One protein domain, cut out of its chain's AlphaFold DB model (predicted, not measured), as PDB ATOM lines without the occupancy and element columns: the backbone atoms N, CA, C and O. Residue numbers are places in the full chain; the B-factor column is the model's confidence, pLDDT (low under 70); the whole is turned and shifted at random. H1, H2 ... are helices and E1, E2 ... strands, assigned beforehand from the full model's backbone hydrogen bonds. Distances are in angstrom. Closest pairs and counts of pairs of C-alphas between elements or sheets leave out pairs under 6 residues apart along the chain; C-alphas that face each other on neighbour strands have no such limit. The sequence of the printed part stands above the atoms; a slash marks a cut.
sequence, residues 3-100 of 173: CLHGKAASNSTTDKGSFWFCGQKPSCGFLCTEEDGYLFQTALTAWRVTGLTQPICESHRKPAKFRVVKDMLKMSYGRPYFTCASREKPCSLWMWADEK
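Overview. This is residues 3 to 100 of the 173 residues of a protein of Paramuricea clavata (UniProt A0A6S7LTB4). What shape? With little regular structure, two antiparallel sheets, E1-E2-E3 and E4-E5-E6, stand side by side, with helix H1 packed on both. How large? The printed part has 98 residues, is mixed in class and compact, with radius of gyration of the C-alphas 13.4 A and spans 34 by 32 by 26 A.

Arrangement. What pairs? E1, residues 10 to 14, E2, 17 to 21, and E3, 31 to 33, form a meander of antiparallel hairpins, with N 12 to O 19 2.9 A. E4, 65 to 68, E5, 80 to 83, and E6, 94 to 96, form another, with N 67 to O 81 2.8 A. And the helix? H1, residues 37 to 50, is on both sheets; its closest C-alphas with E5, 43 and 80, are 5.9 A apart. Its O i to N i+4 pairs are within hydrogen-bond range.

Along the chain. Where first? E1 begins at C-alpha 10, (170.702, 128.788, 197.937). Where last? E6 ends at C-alpha 96, (161.695, 105.297, 202.897).

Size, cuts and confidence. Any cut? The printed part has no cut. Long links? H1 to E4 and E4 to E5 are long.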
ATOM      1  N   CYS A   3     164.189 124.059 200.482       93.69
ATOM      2  CA  CYS A   3     164.768 123.050 201.361       93.69
ATOM      3  C   CYS A   3     163.702 122.371 202.244       93.69
ATOM      4  O   CYS A   3     162.524 122.745 202.253       93.69
ATOM      5  N   LEU A   4     164.123 121.394 203.054       93.50
ATOM      6  CA  LEU A   4     163.222 120.666 203.958       93.50
ATOM      7  C   LEU A   4     162.563 121.569 205.013       93.50
ATOM      8  O   LEU A   4     161.465 121.264 205.452       93.50
ATOM      9  N   HIS A   5     163.170 122.709 205.356       92.31
ATOM     10  CA  HIS A   5     162.577 123.687 206.275       92.31
ATOM     11  C   HIS A   5     161.407 124.493 205.680       92.31
ATOM     12  O   HIS A   5     160.863 125.354 206.367       92.31
ATOM     13  N   GLY A   6     161.081 124.331 204.391       91.94
ATOM     14  CA  GLY A   6     160.123 125.226 203.722       91.94
ATOM     15  C   GLY A   6     160.689 126.619 203.441       91.94
ATOM     16  O   GLY A   6     159.944 127.582 203.317       91.94
ATOM     17  N   LYS A   7     162.020 126.754 203.392       94.31
ATOM     18  CA  LYS A   7     162.715 128.007 203.064       94.31
ATOM     19  C   LYS A   7     163.386 127.910 201.702       94.31
ATOM     20  O   LYS A   7     163.793 126.817 201.295       94.31
ATOM     21  N   ALA A   8     163.545 129.057 201.044       94.81
ATOM     22  CA  ALA A   8     164.264 129.161 199.781       94.81
ATOM     23  C   ALA A   8     165.671 128.557 199.907       94.81
ATOM     24  O   ALA A   8     166.396 128.821 200.872       94.81
ATOM     25  N   ALA A   9     166.030 127.710 198.946       94.81
ATOM     26  CA  ALA A   9     167.369 127.157 198.850       94.81
ATOM     27  C   ALA A   9     168.338 128.159 198.210       94.81
ATOM     28  O   ALA A   9     167.954 128.955 197.355       94.81
ATOM     29  N   SER A  10     169.609 128.073 198.594       95.94
ATOM     30  CA  SER A  10     170.702 128.788 197.937       95.94
ATOM     31  C   SER A  10     171.174 127.989 196.723       95.94
ATOM     32  O   SER A  10     171.179 126.761 196.772       95.94
ATOM     33  N   ASN A  11     171.577 128.669 195.651       95.50
ATOM     34  CA  ASN A  11     172.165 128.051 194.462       95.50
ATOM     35  C   ASN A  11     173.681 128.291 194.440       95.50
ATOM     36  O   ASN A  11     174.153 129.338 194.882       95.50
ATOM     37  N   SER A  12     174.436 127.321 193.935       96.25
ATOM     38  CA  SER A  12     175.847 127.464 193.588       96.25
ATOM     39  C   SER A  12     176.095 126.792 192.246       96.25
ATOM     40  O   SER A  12     175.533 125.735 191.964       96.25
ATOM     41  N   THR A  13     176.977 127.377 191.439       96.31
ATOM     42  CA  THR A  13     177.353 126.850 190.122       96.31
ATOM     43  C   THR A  13     178.839 126.526 190.097       96.31
ATOM     44  O   THR A  13     179.650 127.318 190.574       96.31
ATOM     45  N   THR A  14     179.191 125.355 189.568       93.69
ATOM     46  CA  THR A  14     180.580 124.952 189.308       93.69
ATOM     47  C   THR A  14     180.746 124.540 187.846       93.69
ATOM     48  O   THR A  14     179.789 124.520 187.075       93.69
ATOM     49  N   ASP A  15     181.967 124.179 187.467       94.25
ATOM     50  CA  ASP A  15     182.320 123.545 186.188       94.25
ATOM     51  C   ASP A  15     181.465 122.310 185.835       94.25
ATOM     52  O   ASP A  15     181.227 122.025 184.666       94.25
ATOM     53  N   LYS A  16     180.982 121.590 186.852       90.06
ATOM     54  CA  LYS A  16     180.138 120.389 186.741       90.06
ATOM     55  C   LYS A  16     178.633 120.682 186.758       90.06
ATOM     56  O   LYS A  16     177.846 119.741 186.784       90.06
ATOM     57  N   GLY A  17     178.236 121.955 186.774       92.88
ATOM     58  CA  GLY A  17     176.840 122.393 186.758       92.88
ATOM     59  C   GLY A  17     176.371 123.061 188.054       92.88
ATOM     60  O   GLY A  17     177.145 123.318 188.981       92.88
ATOM     61  N   SER A  18     175.076 123.374 188.098       94.62
ATOM     62  CA  SER A  18     174.444 124.087 189.210       94.62
ATOM     63  C   SER A  18     173.770 123.137 190.196       94.62
ATOM     64  O   SER A  18     173.216 122.094 189.833       94.62
ATOM     65  N   PHE A  19     173.807 123.502 191.474       95.19
ATOM     66  CA  PHE A  19     173.120 122.782 192.534       95.19
ATOM     67  C   PHE A  19     172.544 123.729 193.582       95.19
ATOM     68  O   PHE A  19     173.070 124.803 193.873       95.19
ATOM     69  N   TRP A  20     171.463 123.275 194.196       95.12
ATOM     70  CA  TRP A  20     170.745 123.929 195.271       95.12
ATOM     71  C   TRP A  20     171.074 123.270 196.605       95.12
ATOM     72  O   TRP A  20     171.189 122.047 196.698       95.12
ATOM     73  N   PHE A  21     171.195 124.070 197.660       94.75
ATOM     74  CA  PHE A  21     171.505 123.596 199.004       94.75
ATOM     75  C   PHE A  21     170.826 124.440 200.090       94.75
ATOM     76  O   PHE A  21     170.370 125.562 199.866       94.75
ATOM     77  N   CYS A  22     170.718 123.879 201.297       94.94
ATOM     78  CA  CYS A  22     170.134 124.585 202.436       94.94
ATOM     79  C   CYS A  22     171.163 125.500 203.100       94.94
ATOM     80  O   CYS A  22     172.103 125.012 203.727       94.94
ATOM     81  N   GLY A  23     170.920 126.812 203.045       93.81
ATOM     82  CA  GLY A  23     171.701 127.825 203.766       93.81
ATOM     83  C   GLY A  23     171.310 128.031 205.239       93.81
ATOM     84  O   GLY A  23     171.957 128.809 205.932       93.81
ATOM     85  N   GLN A  24     170.263 127.361 205.734       92.81
ATOM     86  CA  GLN A  24     169.793 127.513 207.119       92.81
ATOM     87  C   GLN A  24     170.737 126.843 208.131       92.81
ATOM     88  O   GLN A  24     171.386 125.840 207.816       92.81
ATOM     89  N   LYS A  25     170.776 127.381 209.358       91.06
ATOM     90  CA  LYS A  25     171.491 126.810 210.510       91.06
ATOM     91  C   LYS A  25     170.494 126.517 211.651       91.06
ATOM     92  O   LYS A  25     169.814 127.453 212.064       91.06
ATOM     93  N   PRO A  26     170.425 125.277 212.178       88.12
ATOM     94  CA  PRO A  26     171.130 124.084 211.698       88.12
ATOM     95  C   PRO A  26     170.674 123.681 210.284       88.12
ATOM     96  O   PRO A  26     169.552 123.957 209.873       88.12
ATOM     97  N   SER A  27     171.567 123.061 209.507       90.19
ATOM     98  CA  SER A  27     171.240 122.646 208.136       90.19
ATOM     99  C   SER A  27     170.388 121.380 208.140       90.19
ATOM    100  O   SER A  27     170.727 120.409 208.814       90.19
ATOM    101  N   CYS A  28     169.346 121.342 207.304       91.31
ATOM    102  CA  CYS A  28     168.560 120.129 207.060       91.31
ATOM    103  C   CYS A  28     169.250 119.167 206.078       91.31
ATOM    104  O   CYS A  28     168.646 118.189 205.649       91.31
ATOM    105  N   GLY A  29     170.475 119.467 205.629       88.56
ATOM    106  CA  GLY A  29     171.220 118.618 204.697       88.56
ATOM    107  C   GLY A  29     170.644 118.548 203.276       88.56
ATOM    108  O   GLY A  29     171.063 117.686 202.500       88.56
ATOM    109  N   PHE A  30     169.701 119.435 202.926       92.69
ATOM    110  CA  PHE A  30     169.155 119.540 201.572       92.69
ATOM    111  C   PHE A  30     170.268 119.878 200.572       92.69
ATOM    112  O   PHE A  30     171.035 120.822 200.781       92.69
ATOM    113  N   LEU A  31     170.327 119.084 199.505       92.00
ATOM    114  CA  LEU A  31     171.239 119.226 198.378       92.00
ATOM    115  C   LEU A  31     170.605 118.543 197.159       92.00
ATOM    116  O   LEU A  31     170.324 117.343 197.232       92.00
ATOM    117  N   CYS A  32     170.408 119.283 196.072       92.88
ATOM    118  CA  CYS A  32     169.788 118.816 194.831       92.88
ATOM    119  C   CYS A  32     170.465 119.500 193.635       92.88
ATOM    120  O   CYS A  32     170.705 120.699 193.681       92.88
ATOM    121  N   THR A  33     170.827 118.753 192.595       93.06
ATOM    122  CA  THR A  33     171.347 119.333 191.344       93.06
ATOM    123  C   THR A  33     170.210 119.999 190.570       93.06
ATOM    124  O   THR A  33     169.043 119.675 190.786       93.06
ATOM    125  N   GLU A  34     170.538 120.919 189.663       91.75
ATOM    126  CA  GLU A  34     169.545 121.575 188.798       91.75
ATOM    127  C   GLU A  34     168.684 120.551 188.035       91.75
ATOM    128  O   GLU A  34     167.458 120.622 188.058       91.75
ATOM    129  N   GLU A  35     169.331 119.542 187.442       90.94
ATOM    130  CA  GLU A  35     168.696 118.493 186.632       90.94
ATOM    131  C   GLU A  35     167.668 117.661 187.415       90.94
ATOM    132  O   GLU A  35     166.630 117.274 186.881       90.94
ATOM    133  N   ASP A  36     167.921 117.419 188.703       91.81
ATOM    134  CA  ASP A  36     167.035 116.630 189.565       91.81
ATOM    135  C   ASP A  36     165.936 117.474 190.231       91.81
ATOM    136  O   ASP A  36     165.136 116.949 191.013       91.81
ATOM    137  N   GLY A  37     165.890 118.780 189.953       91.25
ATOM    138  CA  GLY A  37     165.069 119.736 190.687       91.25
ATOM    139  C   GLY A  37     163.576 119.423 190.674       91.25
ATOM    140  O   GLY A  37     162.924 119.465 191.719       91.25
ATOM    141  N   TYR A  38     163.042 119.055 189.508       90.19
ATOM    142  CA  TYR A  38     161.631 118.693 189.357       90.19
ATOM    143  C   TYR A  38     161.273 117.429 190.149       90.19
ATOM    144  O   TYR A  38     160.298 117.411 190.907       90.19
ATOM    145  N   LEU A  39     162.101 116.386 190.017       91.56
ATOM    146  CA  LEU A  39     161.920 115.110 190.702       91.56
ATOM    147  C   LEU A  39     161.969 115.301 192.224       91.56
ATOM    148  O   LEU A  39     161.109 114.807 192.955       91.56
ATOM    149  N   PHE A  40     162.943 116.081 192.698       93.31
ATOM    150  CA  PHE A  40     163.096 116.383 194.113       93.31
ATOM    151  C   PHE A  40     161.920 117.193 194.663       93.31
ATOM    152  O   PHE A  40     161.371 116.832 195.701       93.31
ATOM    153  N   GLN A  41     161.521 118.280 193.997       90.56
ATOM    154  CA  GLN A  41     160.461 119.166 194.487       90.56
ATOM    155  C   GLN A  41     159.099 118.460 194.525       90.56
ATOM    156  O   GLN A  41     158.319 118.680 195.458       90.56
ATOM    157  N   THR A  42     158.841 117.569 193.564       90.88
ATOM    158  CA  THR A  42     157.659 116.698 193.560       90.88
ATOM    159  C   THR A  42     157.660 115.793 194.791       90.88
ATOM    160  O   THR A  42     156.713 115.812 195.579       90.88
ATOM    161  N   ALA A  43     158.753 115.057 195.008       93.31
ATOM    162  CA  ALA A  43     158.870 114.134 196.132       93.31
ATOM    163  C   ALA A  43     158.839 114.855 197.494       93.31
ATOM    164  O   ALA A  43     158.237 114.362 198.445       93.31
ATOM    165  N   LEU A  44     159.438 116.046 197.588       93.06
ATOM    166  CA  LEU A  44     159.413 116.881 198.790       93.06
ATOM    167  C   LEU A  44     157.992 117.356 199.117       93.06
ATOM    168  O   LEU A  44     157.588 117.328 200.277       93.06
ATOM    169  N   THR A  45     157.238 117.780 198.102       90.62
ATOM    170  CA  THR A  45     155.836 118.190 198.266       90.62
ATOM    171  C   THR A  45     154.990 117.023 198.764       90.62
ATOM    172  O   THR A  45     154.272 117.177 199.747       90.62
ATOM    173  N   ALA A  46     155.135 115.844 198.152       89.12
ATOM    174  CA  ALA A  46     154.440 114.635 198.587       89.12
ATOM    175  C   ALA A  46     154.803 114.251 200.032       89.12
ATOM    176  O   ALA A  46     153.915 114.012 200.845       89.12
ATOM    177  N   TRP A  47     156.093 114.271 200.382       91.31
ATOM    178  CA  TRP A  47     156.551 113.981 201.741       91.31
ATOM    179  C   TRP A  47     155.954 114.940 202.774       91.31
ATOM    180  O   TRP A  47     155.487 114.493 203.816       91.31
ATOM    181  N   ARG A  48     155.879 116.245 202.492       89.50
ATOM    182  CA  ARG A  48     155.267 117.210 203.423       89.50
ATOM    183  C   ARG A  48     153.799 116.901 203.722       89.50
ATOM    184  O   ARG A  48     153.367 117.109 204.851       89.50
ATOM    185  N   VAL A  49     153.051 116.372 202.750       87.69
ATOM    186  CA  VAL A  49     151.646 115.965 202.943       87.69
ATOM    187  C   VAL A  49     151.526 114.771 203.894       87.69
ATOM    188  O   VAL A  49     150.521 114.649 204.584       87.69
ATOM    189  N   THR A  50     152.557 113.923 203.998       85.25
ATOM    190  CA  THR A  50     152.549 112.789 204.942       85.25
ATOM    191  C   THR A  50     152.585 113.228 206.408       85.25
ATOM    192  O   THR A  50     152.244 112.443 207.287       85.25
ATOM    193  N   GLY A  51     153.044 114.454 206.695       86.69
ATOM    194  CA  GLY A  51     153.267 114.931 208.062       86.69
ATOM    195  C   GLY A  51     154.430 114.243 208.794       86.69
ATOM    196  O   GLY A  51     154.650 114.518 209.973       86.69
ATOM    197  N   LEU A  52     155.187 113.369 208.119       88.56
ATOM    198  CA  LEU A  52     156.357 112.709 208.689       88.56
ATOM    199  C   LEU A  52     157.501 113.702 208.896       88.56
ATOM    200  O   LEU A  52     157.716 114.625 208.109       88.56
ATOM    201  N   THR A  53     158.268 113.498 209.963       91.69
ATOM    202  CA  THR A  53     159.388 114.368 210.326       91.69
ATOM    203  C   THR A  53     160.706 113.855 209.754       91.69
ATOM    204  O   THR A  53     160.864 112.681 209.424       91.69
ATOM    205  N   GLN A  54     161.673 114.760 209.588       93.06
ATOM    206  CA  GLN A  54     163.013 114.389 209.148       93.06
ATOM    207  C   GLN A  54     163.710 113.599 210.268       93.06
ATOM    208  O   GLN A  54     163.903 114.156 211.353       93.06
ATOM    209  N   PRO A  55     164.148 112.351 210.028       93.00
ATOM    210  CA  PRO A  55     164.777 111.559 211.070       93.00
ATOM    211  C   PRO A  55     166.176 112.092 211.389       93.00
ATOM    212  O   PRO A  55     166.906 112.593 210.524       93.00
ATOM    213  N   ILE A  56     166.572 111.946 212.649       92.06
ATOM    214  CA  ILE A  56     167.939 112.193 213.102       92.06
ATOM    215  C   ILE A  56     168.680 110.861 213.099       92.06
ATOM    216  O   ILE A  56     168.210 109.881 213.663       92.06
ATOM    217  N   CYS A  57     169.861 110.817 212.484       91.94
ATOM    218  CA  CYS A  57     170.698 109.626 212.543       91.94
ATOM    219  C   CYS A  57     171.108 109.336 213.990       91.94
ATOM    220  O   CYS A  57     171.755 110.176 214.614       91.94
ATOM    221  N   GLU A  58     170.810 108.145 214.500       91.19
ATOM    222  CA  GLU A  58     171.145 107.764 215.877       91.19
ATOM    223  C   GLU A  58     172.657 107.722 216.118       91.19
ATOM    224  O   GLU A  58     173.142 108.296 217.090       91.19
ATOM    225  N   SER A  59     173.416 107.136 215.186       92.19
ATOM    226  CA  SER A  59     174.872 106.990 215.312       92.19
ATOM    227  C   SER A  59     175.628 108.322 215.260       92.19
ATOM    228  O   SER A  59     176.700 108.439 215.839       92.19
ATOM    229  N   HIS A  60     175.094 109.319 214.546       91.88
ATOM    230  CA  HIS A  60     175.821 110.557 214.228       91.88
ATOM    231  C   HIS A  60     175.133 111.839 214.707       91.88
ATOM    232  O   HIS A  60     175.696 112.919 214.543       91.88
ATOM    233  N   ARG A  61     173.913 111.741 215.248       91.56
ATOM    234  CA  ARG A  61     173.103 112.851 215.784       91.56
ATOM    235  C   ARG A  61     172.954 114.035 214.813       91.56
ATOM    236  O   ARG A  61     172.907 115.190 215.220       91.56
ATOM    237  N   LYS A  62     172.872 113.737 213.512       89.50
ATOM    238  CA  LYS A  62     172.712 114.708 212.414       89.50
ATOM    239  C   LYS A  62     171.402 114.438 211.660       89.50
ATOM    240  O   LYS A  62     171.072 113.260 211.481       89.50
ATOM    241  N   PRO A  63     170.688 115.473 211.176       92.56
ATOM    242  CA  PRO A  63     169.517 115.284 210.321       92.56
ATOM    243  C   PRO A  63     169.849 114.448 209.079       92.56
ATOM    244  O   PRO A  63     170.884 114.660 208.442       92.56
ATOM    245  N   ALA A  64     168.994 113.483 208.744       93.69
ATOM    246  CA  ALA A  64     169.199 112.592 207.607       93.69
ATOM    247  C   ALA A  64     169.022 113.321 206.267       93.69
ATOM    248  O   ALA A  64     168.168 114.189 206.117       93.69
ATOM    249  N   LYS A  65     169.794 112.952 205.248       93.25
ATOM    250  CA  LYS A  65     169.664 113.514 203.901       93.25
ATOM    251  C   LYS A  65     168.428 112.949 203.215       93.25
ATOM    252  O   LYS A  65     168.339 111.740 203.035       93.25
ATOM    253  N   PHE A  66     167.540 113.827 202.761       94.81
ATOM    254  CA  PHE A  66     166.461 113.464 201.845       94.81
ATOM    255  C   PHE A  66     167.027 113.222 200.444       94.81
ATOM    256  O   PHE A  66     167.859 113.991 199.936       94.81
ATOM    257  N   ARG A  67     166.613 112.119 199.837       94.00
ATOM    258  CA  ARG A  67     167.063 111.630 198.536       94.00
ATOM    259  C   ARG A  67     165.870 111.101 197.763       94.00
ATOM    260  O   ARG A  67     164.842 110.787 198.347       94.00
ATOM    261  N   VAL A  68     166.032 110.998 196.451       94.19
ATOM    262  CA  VAL A  68     165.018 110.450 195.552       94.19
ATOM    263  C   VAL A  68     165.683 109.436 194.638       94.19
ATOM    264  O   VAL A  68     166.830 109.638 194.231       94.19
ATOM    265  N   VAL A  69     165.010 108.319 194.361       93.25
ATOM    266  CA  VAL A  69     165.507 107.311 193.417       93.25
ATOM    267  C   VAL A  69     165.485 107.903 192.008       93.25
ATOM    268  O   VAL A  69     164.425 108.235 191.490       93.25
ATOM    269  N   LYS A  70     166.661 108.032 191.391       92.06
ATOM    270  CA  LYS A  70     166.838 108.661 190.068       92.06
ATOM    271  C   LYS A  70     166.888 107.668 188.910       92.06
ATOM    272  O   LYS A  70     166.832 108.061 187.754       92.06
ATOM    273  N   ASP A  71     167.029 106.388 189.228       89.19
ATOM    274  CA  ASP A  71     167.101 105.318 188.241       89.19
ATOM    275  C   ASP A  71     165.705 105.043 187.679       89.19
ATOM    276  O   ASP A  71     164.874 104.436 188.356       89.19
ATOM    277  N   MET A  72     165.464 105.523 186.459       87.75
ATOM    278  CA  MET A  72     164.175 105.423 185.766       87.75
ATOM    279  C   MET A  72     163.773 103.983 185.435       87.75
ATOM    280  O   MET A  72     162.606 103.735 185.158       87.75
ATOM    281  N   LEU A  73     164.708 103.027 185.481       87.94
ATOM    282  CA  LEU A  73     164.415 101.615 185.227       87.94
ATOM    283  C   LEU A  73     163.832 100.911 186.461       87.94
ATOM    284  O   LEU A  73     163.326  99.792 186.362       87.94
ATOM    285  N   LYS A  74     163.907 101.533 187.643       83.12
ATOM    286  CA  LYS A  74     163.370 100.960 188.879       83.12
ATOM    287  C   LYS A  74     161.906 101.328 189.048       83.12
ATOM    288  O   LYS A  74     161.534 102.490 188.959       83.12
ATOM    289  N   MET A  75     161.109 100.354 189.487       82.94
ATOM    290  CA  MET A  75     159.730 100.579 189.949       82.94
ATOM    291  C   MET A  75     159.644 101.622 191.081       82.94
ATOM    292  O   MET A  75     158.595 102.200 191.330       82.94
ATOM    293  N   SER A  76     160.751 101.856 191.792       86.56
ATOM    294  CA  SER A  76     160.861 102.869 192.839       86.56
ATOM    295  C   SER A  76     161.341 104.236 192.344       86.56
ATOM    296  O   SER A  76     161.614 105.090 193.184       86.56
ATOM    297  N   TYR A  77     161.481 104.464 191.034       88.56
ATOM    298  CA  TYR A  77     161.850 105.768 190.479       88.56
ATOM    299  C   TYR A  77     160.959 106.887 191.038       88.56
ATOM    300  O   TYR A  77     159.747 106.735 191.159       88.56
ATOM    301  N   GLY A  78     161.570 108.007 191.428       89.81
ATOM    302  CA  GLY A  78     160.868 109.141 192.034       89.81
ATOM    303  C   GLY A  78     160.487 108.962 193.503       89.81
ATOM    304  O   GLY A  78     160.074 109.929 194.143       89.81
ATOM    305  N   ARG A  79     160.692 107.775 194.085       93.69
ATOM    306  CA  ARG A  79     160.363 107.520 195.488       93.69
ATOM    307  C   ARG A  79     161.389 108.152 196.441       93.69
ATOM    308  O   ARG A  79     162.597 107.954 196.241       93.69
ATOM    309  N   PRO A  80     160.955 108.899 197.474       94.75
ATOM    310  CA  PRO A  80     161.869 109.553 198.399       94.75
ATOM    311  C   PRO A  80     162.345 108.635 199.528       94.75
ATOM    312  O   PRO A  80     161.577 107.856 200.084       94.75
ATOM    313  N   TYR A  81     163.606 108.773 199.926       94.75
ATOM    314  CA  TYR A  81     164.220 108.025 201.024       94.75
ATOM    315  C   TYR A  81     165.209 108.889 201.814       94.75
ATOM    316  O   TYR A  81     165.735 109.886 201.315       94.75
ATOM    317  N   PHE A  82     165.482 108.491 203.054       94.75
ATOM    318  CA  PHE A  82     166.467 109.108 203.933       94.75
ATOM    319  C   PHE A  82     167.742 108.277 204.018       94.75
ATOM    320  O   PHE A  82     167.695 107.051 204.090       94.75
ATOM    321  N   THR A  83     168.891 108.955 204.066       93.94
ATOM    322  CA  THR A  83     170.189 108.346 204.391       93.94
ATOM    323  C   THR A  83     170.970 109.173 205.396       93.94
ATOM    324  O   THR A  83     170.712 110.364 205.590       93.94
ATOM    325  N   CYS A  84     171.969 108.572 206.042       92.94
ATOM    326  CA  CYS A  84     172.843 109.328 206.933       92.94
ATOM    327  C   CYS A  84     173.531 110.505 206.216       92.94
ATOM    328  O   CYS A  84     174.049 110.380 205.105       92.94
ATOM    329  N   ALA A  85     173.579 111.664 206.881       89.12
ATOM    330  CA  ALA A  85     174.325 112.814 206.388       89.12
ATOM    331  C   ALA A  85     175.844 112.691 206.569       89.12
ATOM    332  O   ALA A  85     176.585 113.336 205.816       89.12
ATOM    333  N   SER A  86     176.284 111.886 207.541       86.19
ATOM    334  CA  SER A  86     177.687 111.709 207.902       86.19
ATOM    335  C   SER A  86     178.490 111.075 206.766       86.19
ATOM    336  O   SER A  86     178.009 110.177 206.078       86.19
ATOM    337  N   ARG A  87     179.719 111.562 206.576       82.50
ATOM    338  CA  ARG A  87     180.757 110.925 205.746       82.50
ATOM    339  C   ARG A  87     181.834 110.245 206.605       82.50
ATOM    340  O   ARG A  87     182.879 109.885 206.083       82.50
ATOM    341  N   GLU A  88     181.607 110.162 207.917       82.06
ATOM    342  CA  GLU A  88     182.507 109.519 208.880       82.06
ATOM    343  C   GLU A  88     182.348 107.985 208.804       82.06
ATOM    344  O   GLU A  88     182.062 107.445 207.734       82.06
ATOM    345  N   LYS A  89     182.539 107.264 209.921       82.69
ATOM    346  CA  LYS A  89     182.358 105.805 209.982       82.69
ATOM    347  C   LYS A  89     181.009 105.386 209.361       82.69
ATOM    348  O   LYS A  89     180.008 106.087 209.532       82.69
ATOM    349  N   PRO A  90     180.962 104.247 208.649       82.88
ATOM    350  CA  PRO A  90     179.734 103.790 208.015       82.88
ATOM    351  C   PRO A  90     178.651 103.525 209.068       82.88
ATOM    352  O   PRO A  90     178.918 102.949 210.121       82.88
ATOM    353  N   CYS A  91     177.416 103.928 208.767       89.81
ATOM    354  CA  CYS A  91     176.226 103.514 209.508       89.81
ATOM    355  C   CYS A  91     175.121 103.125 208.526       89.81
ATOM    356  O   CYS A  91     175.133 103.546 207.366       89.81
ATOM    357  N   SER A  92     174.155 102.351 209.010       89.19
ATOM    358  CA  SER A  92     173.137 101.709 208.173       89.19
ATOM    359  C   SER A  92     171.823 102.487 208.090       89.19
ATOM    360  O   SER A  92     170.796 101.896 207.770       89.19
ATOM    361  N   LEU A  93     171.817 103.796 208.384       91.88
ATOM    362  CA  LEU A  93     170.594 104.592 208.267       91.88
ATOM    363  C   LEU A  93     170.144 104.649 206.801       91.88
ATOM    364  O   LEU A  93     170.731 105.377 205.992       91.88
ATOM    365  N   TRP A  94     169.071 103.923 206.509       92.94
ATOM    366  CA  TRP A  94     168.318 103.968 205.268       92.94
ATOM    367  C   TRP A  94     166.850 103.673 205.573       92.94
ATOM    368  O   TRP A  94     166.547 102.661 206.200       92.94
ATOM    369  N   MET A  95     165.944 104.546 205.139       92.25
ATOM    370  CA  MET A  95     164.502 104.325 205.273       92.25
ATOM    371  C   MET A  95     163.744 105.080 204.188       92.25
ATOM    372  O   MET A  95     164.186 106.141 203.743       92.25
ATOM    373  N   TRP A  96     162.599 104.557 203.767       93.12
ATOM    374  CA  TRP A  96     161.695 105.297 202.897       93.12
ATOM    375  C   TRP A  96     161.157 106.529 203.627       93.12
ATOM    376  O   TRP A  96     160.827 106.462 204.806       93.12
ATOM    377  N   ALA A  97     161.101 107.667 202.936       91.50
ATOM    378  CA  ALA A  97     160.603 108.907 203.527       91.50
ATOM    379  C   ALA A  97     159.070 108.968 203.522       91.50
ATOM    380  O   ALA A  97     158.495 109.766 204.250       91.50
ATOM    381  N   ASP A  98     158.424 108.143 202.698       86.94
ATOM    382  CA  ASP A  98     156.972 108.049 202.529       86.94
ATOM    383  C   ASP A  98     156.342 106.878 203.307       86.94
ATOM    384  O   ASP A  98     155.132 106.669 203.235       86.94
ATOM    385  N   GLU A  99     157.133 106.112 204.064       83.44
ATOM    386  CA  GLU A  99     156.623 105.057 204.939       83.44
ATOM    387  C   GLU A  99     156.640 105.532 206.387       83.44
ATOM    388  O   GLU A  99     157.697 105.718 206.988       83.44
ATOM    389  N   LYS A 100     155.448 105.684 206.967       73.81
ATOM    390  CA  LYS A 100     155.299 105.818 208.414       73.81
ATOM    391  C   LYS A 100     155.736 104.512 209.073       73.81
ATOM    392  O   LYS A 100     155.335 103.427 208.632       73.81
TER     393      LYS A 100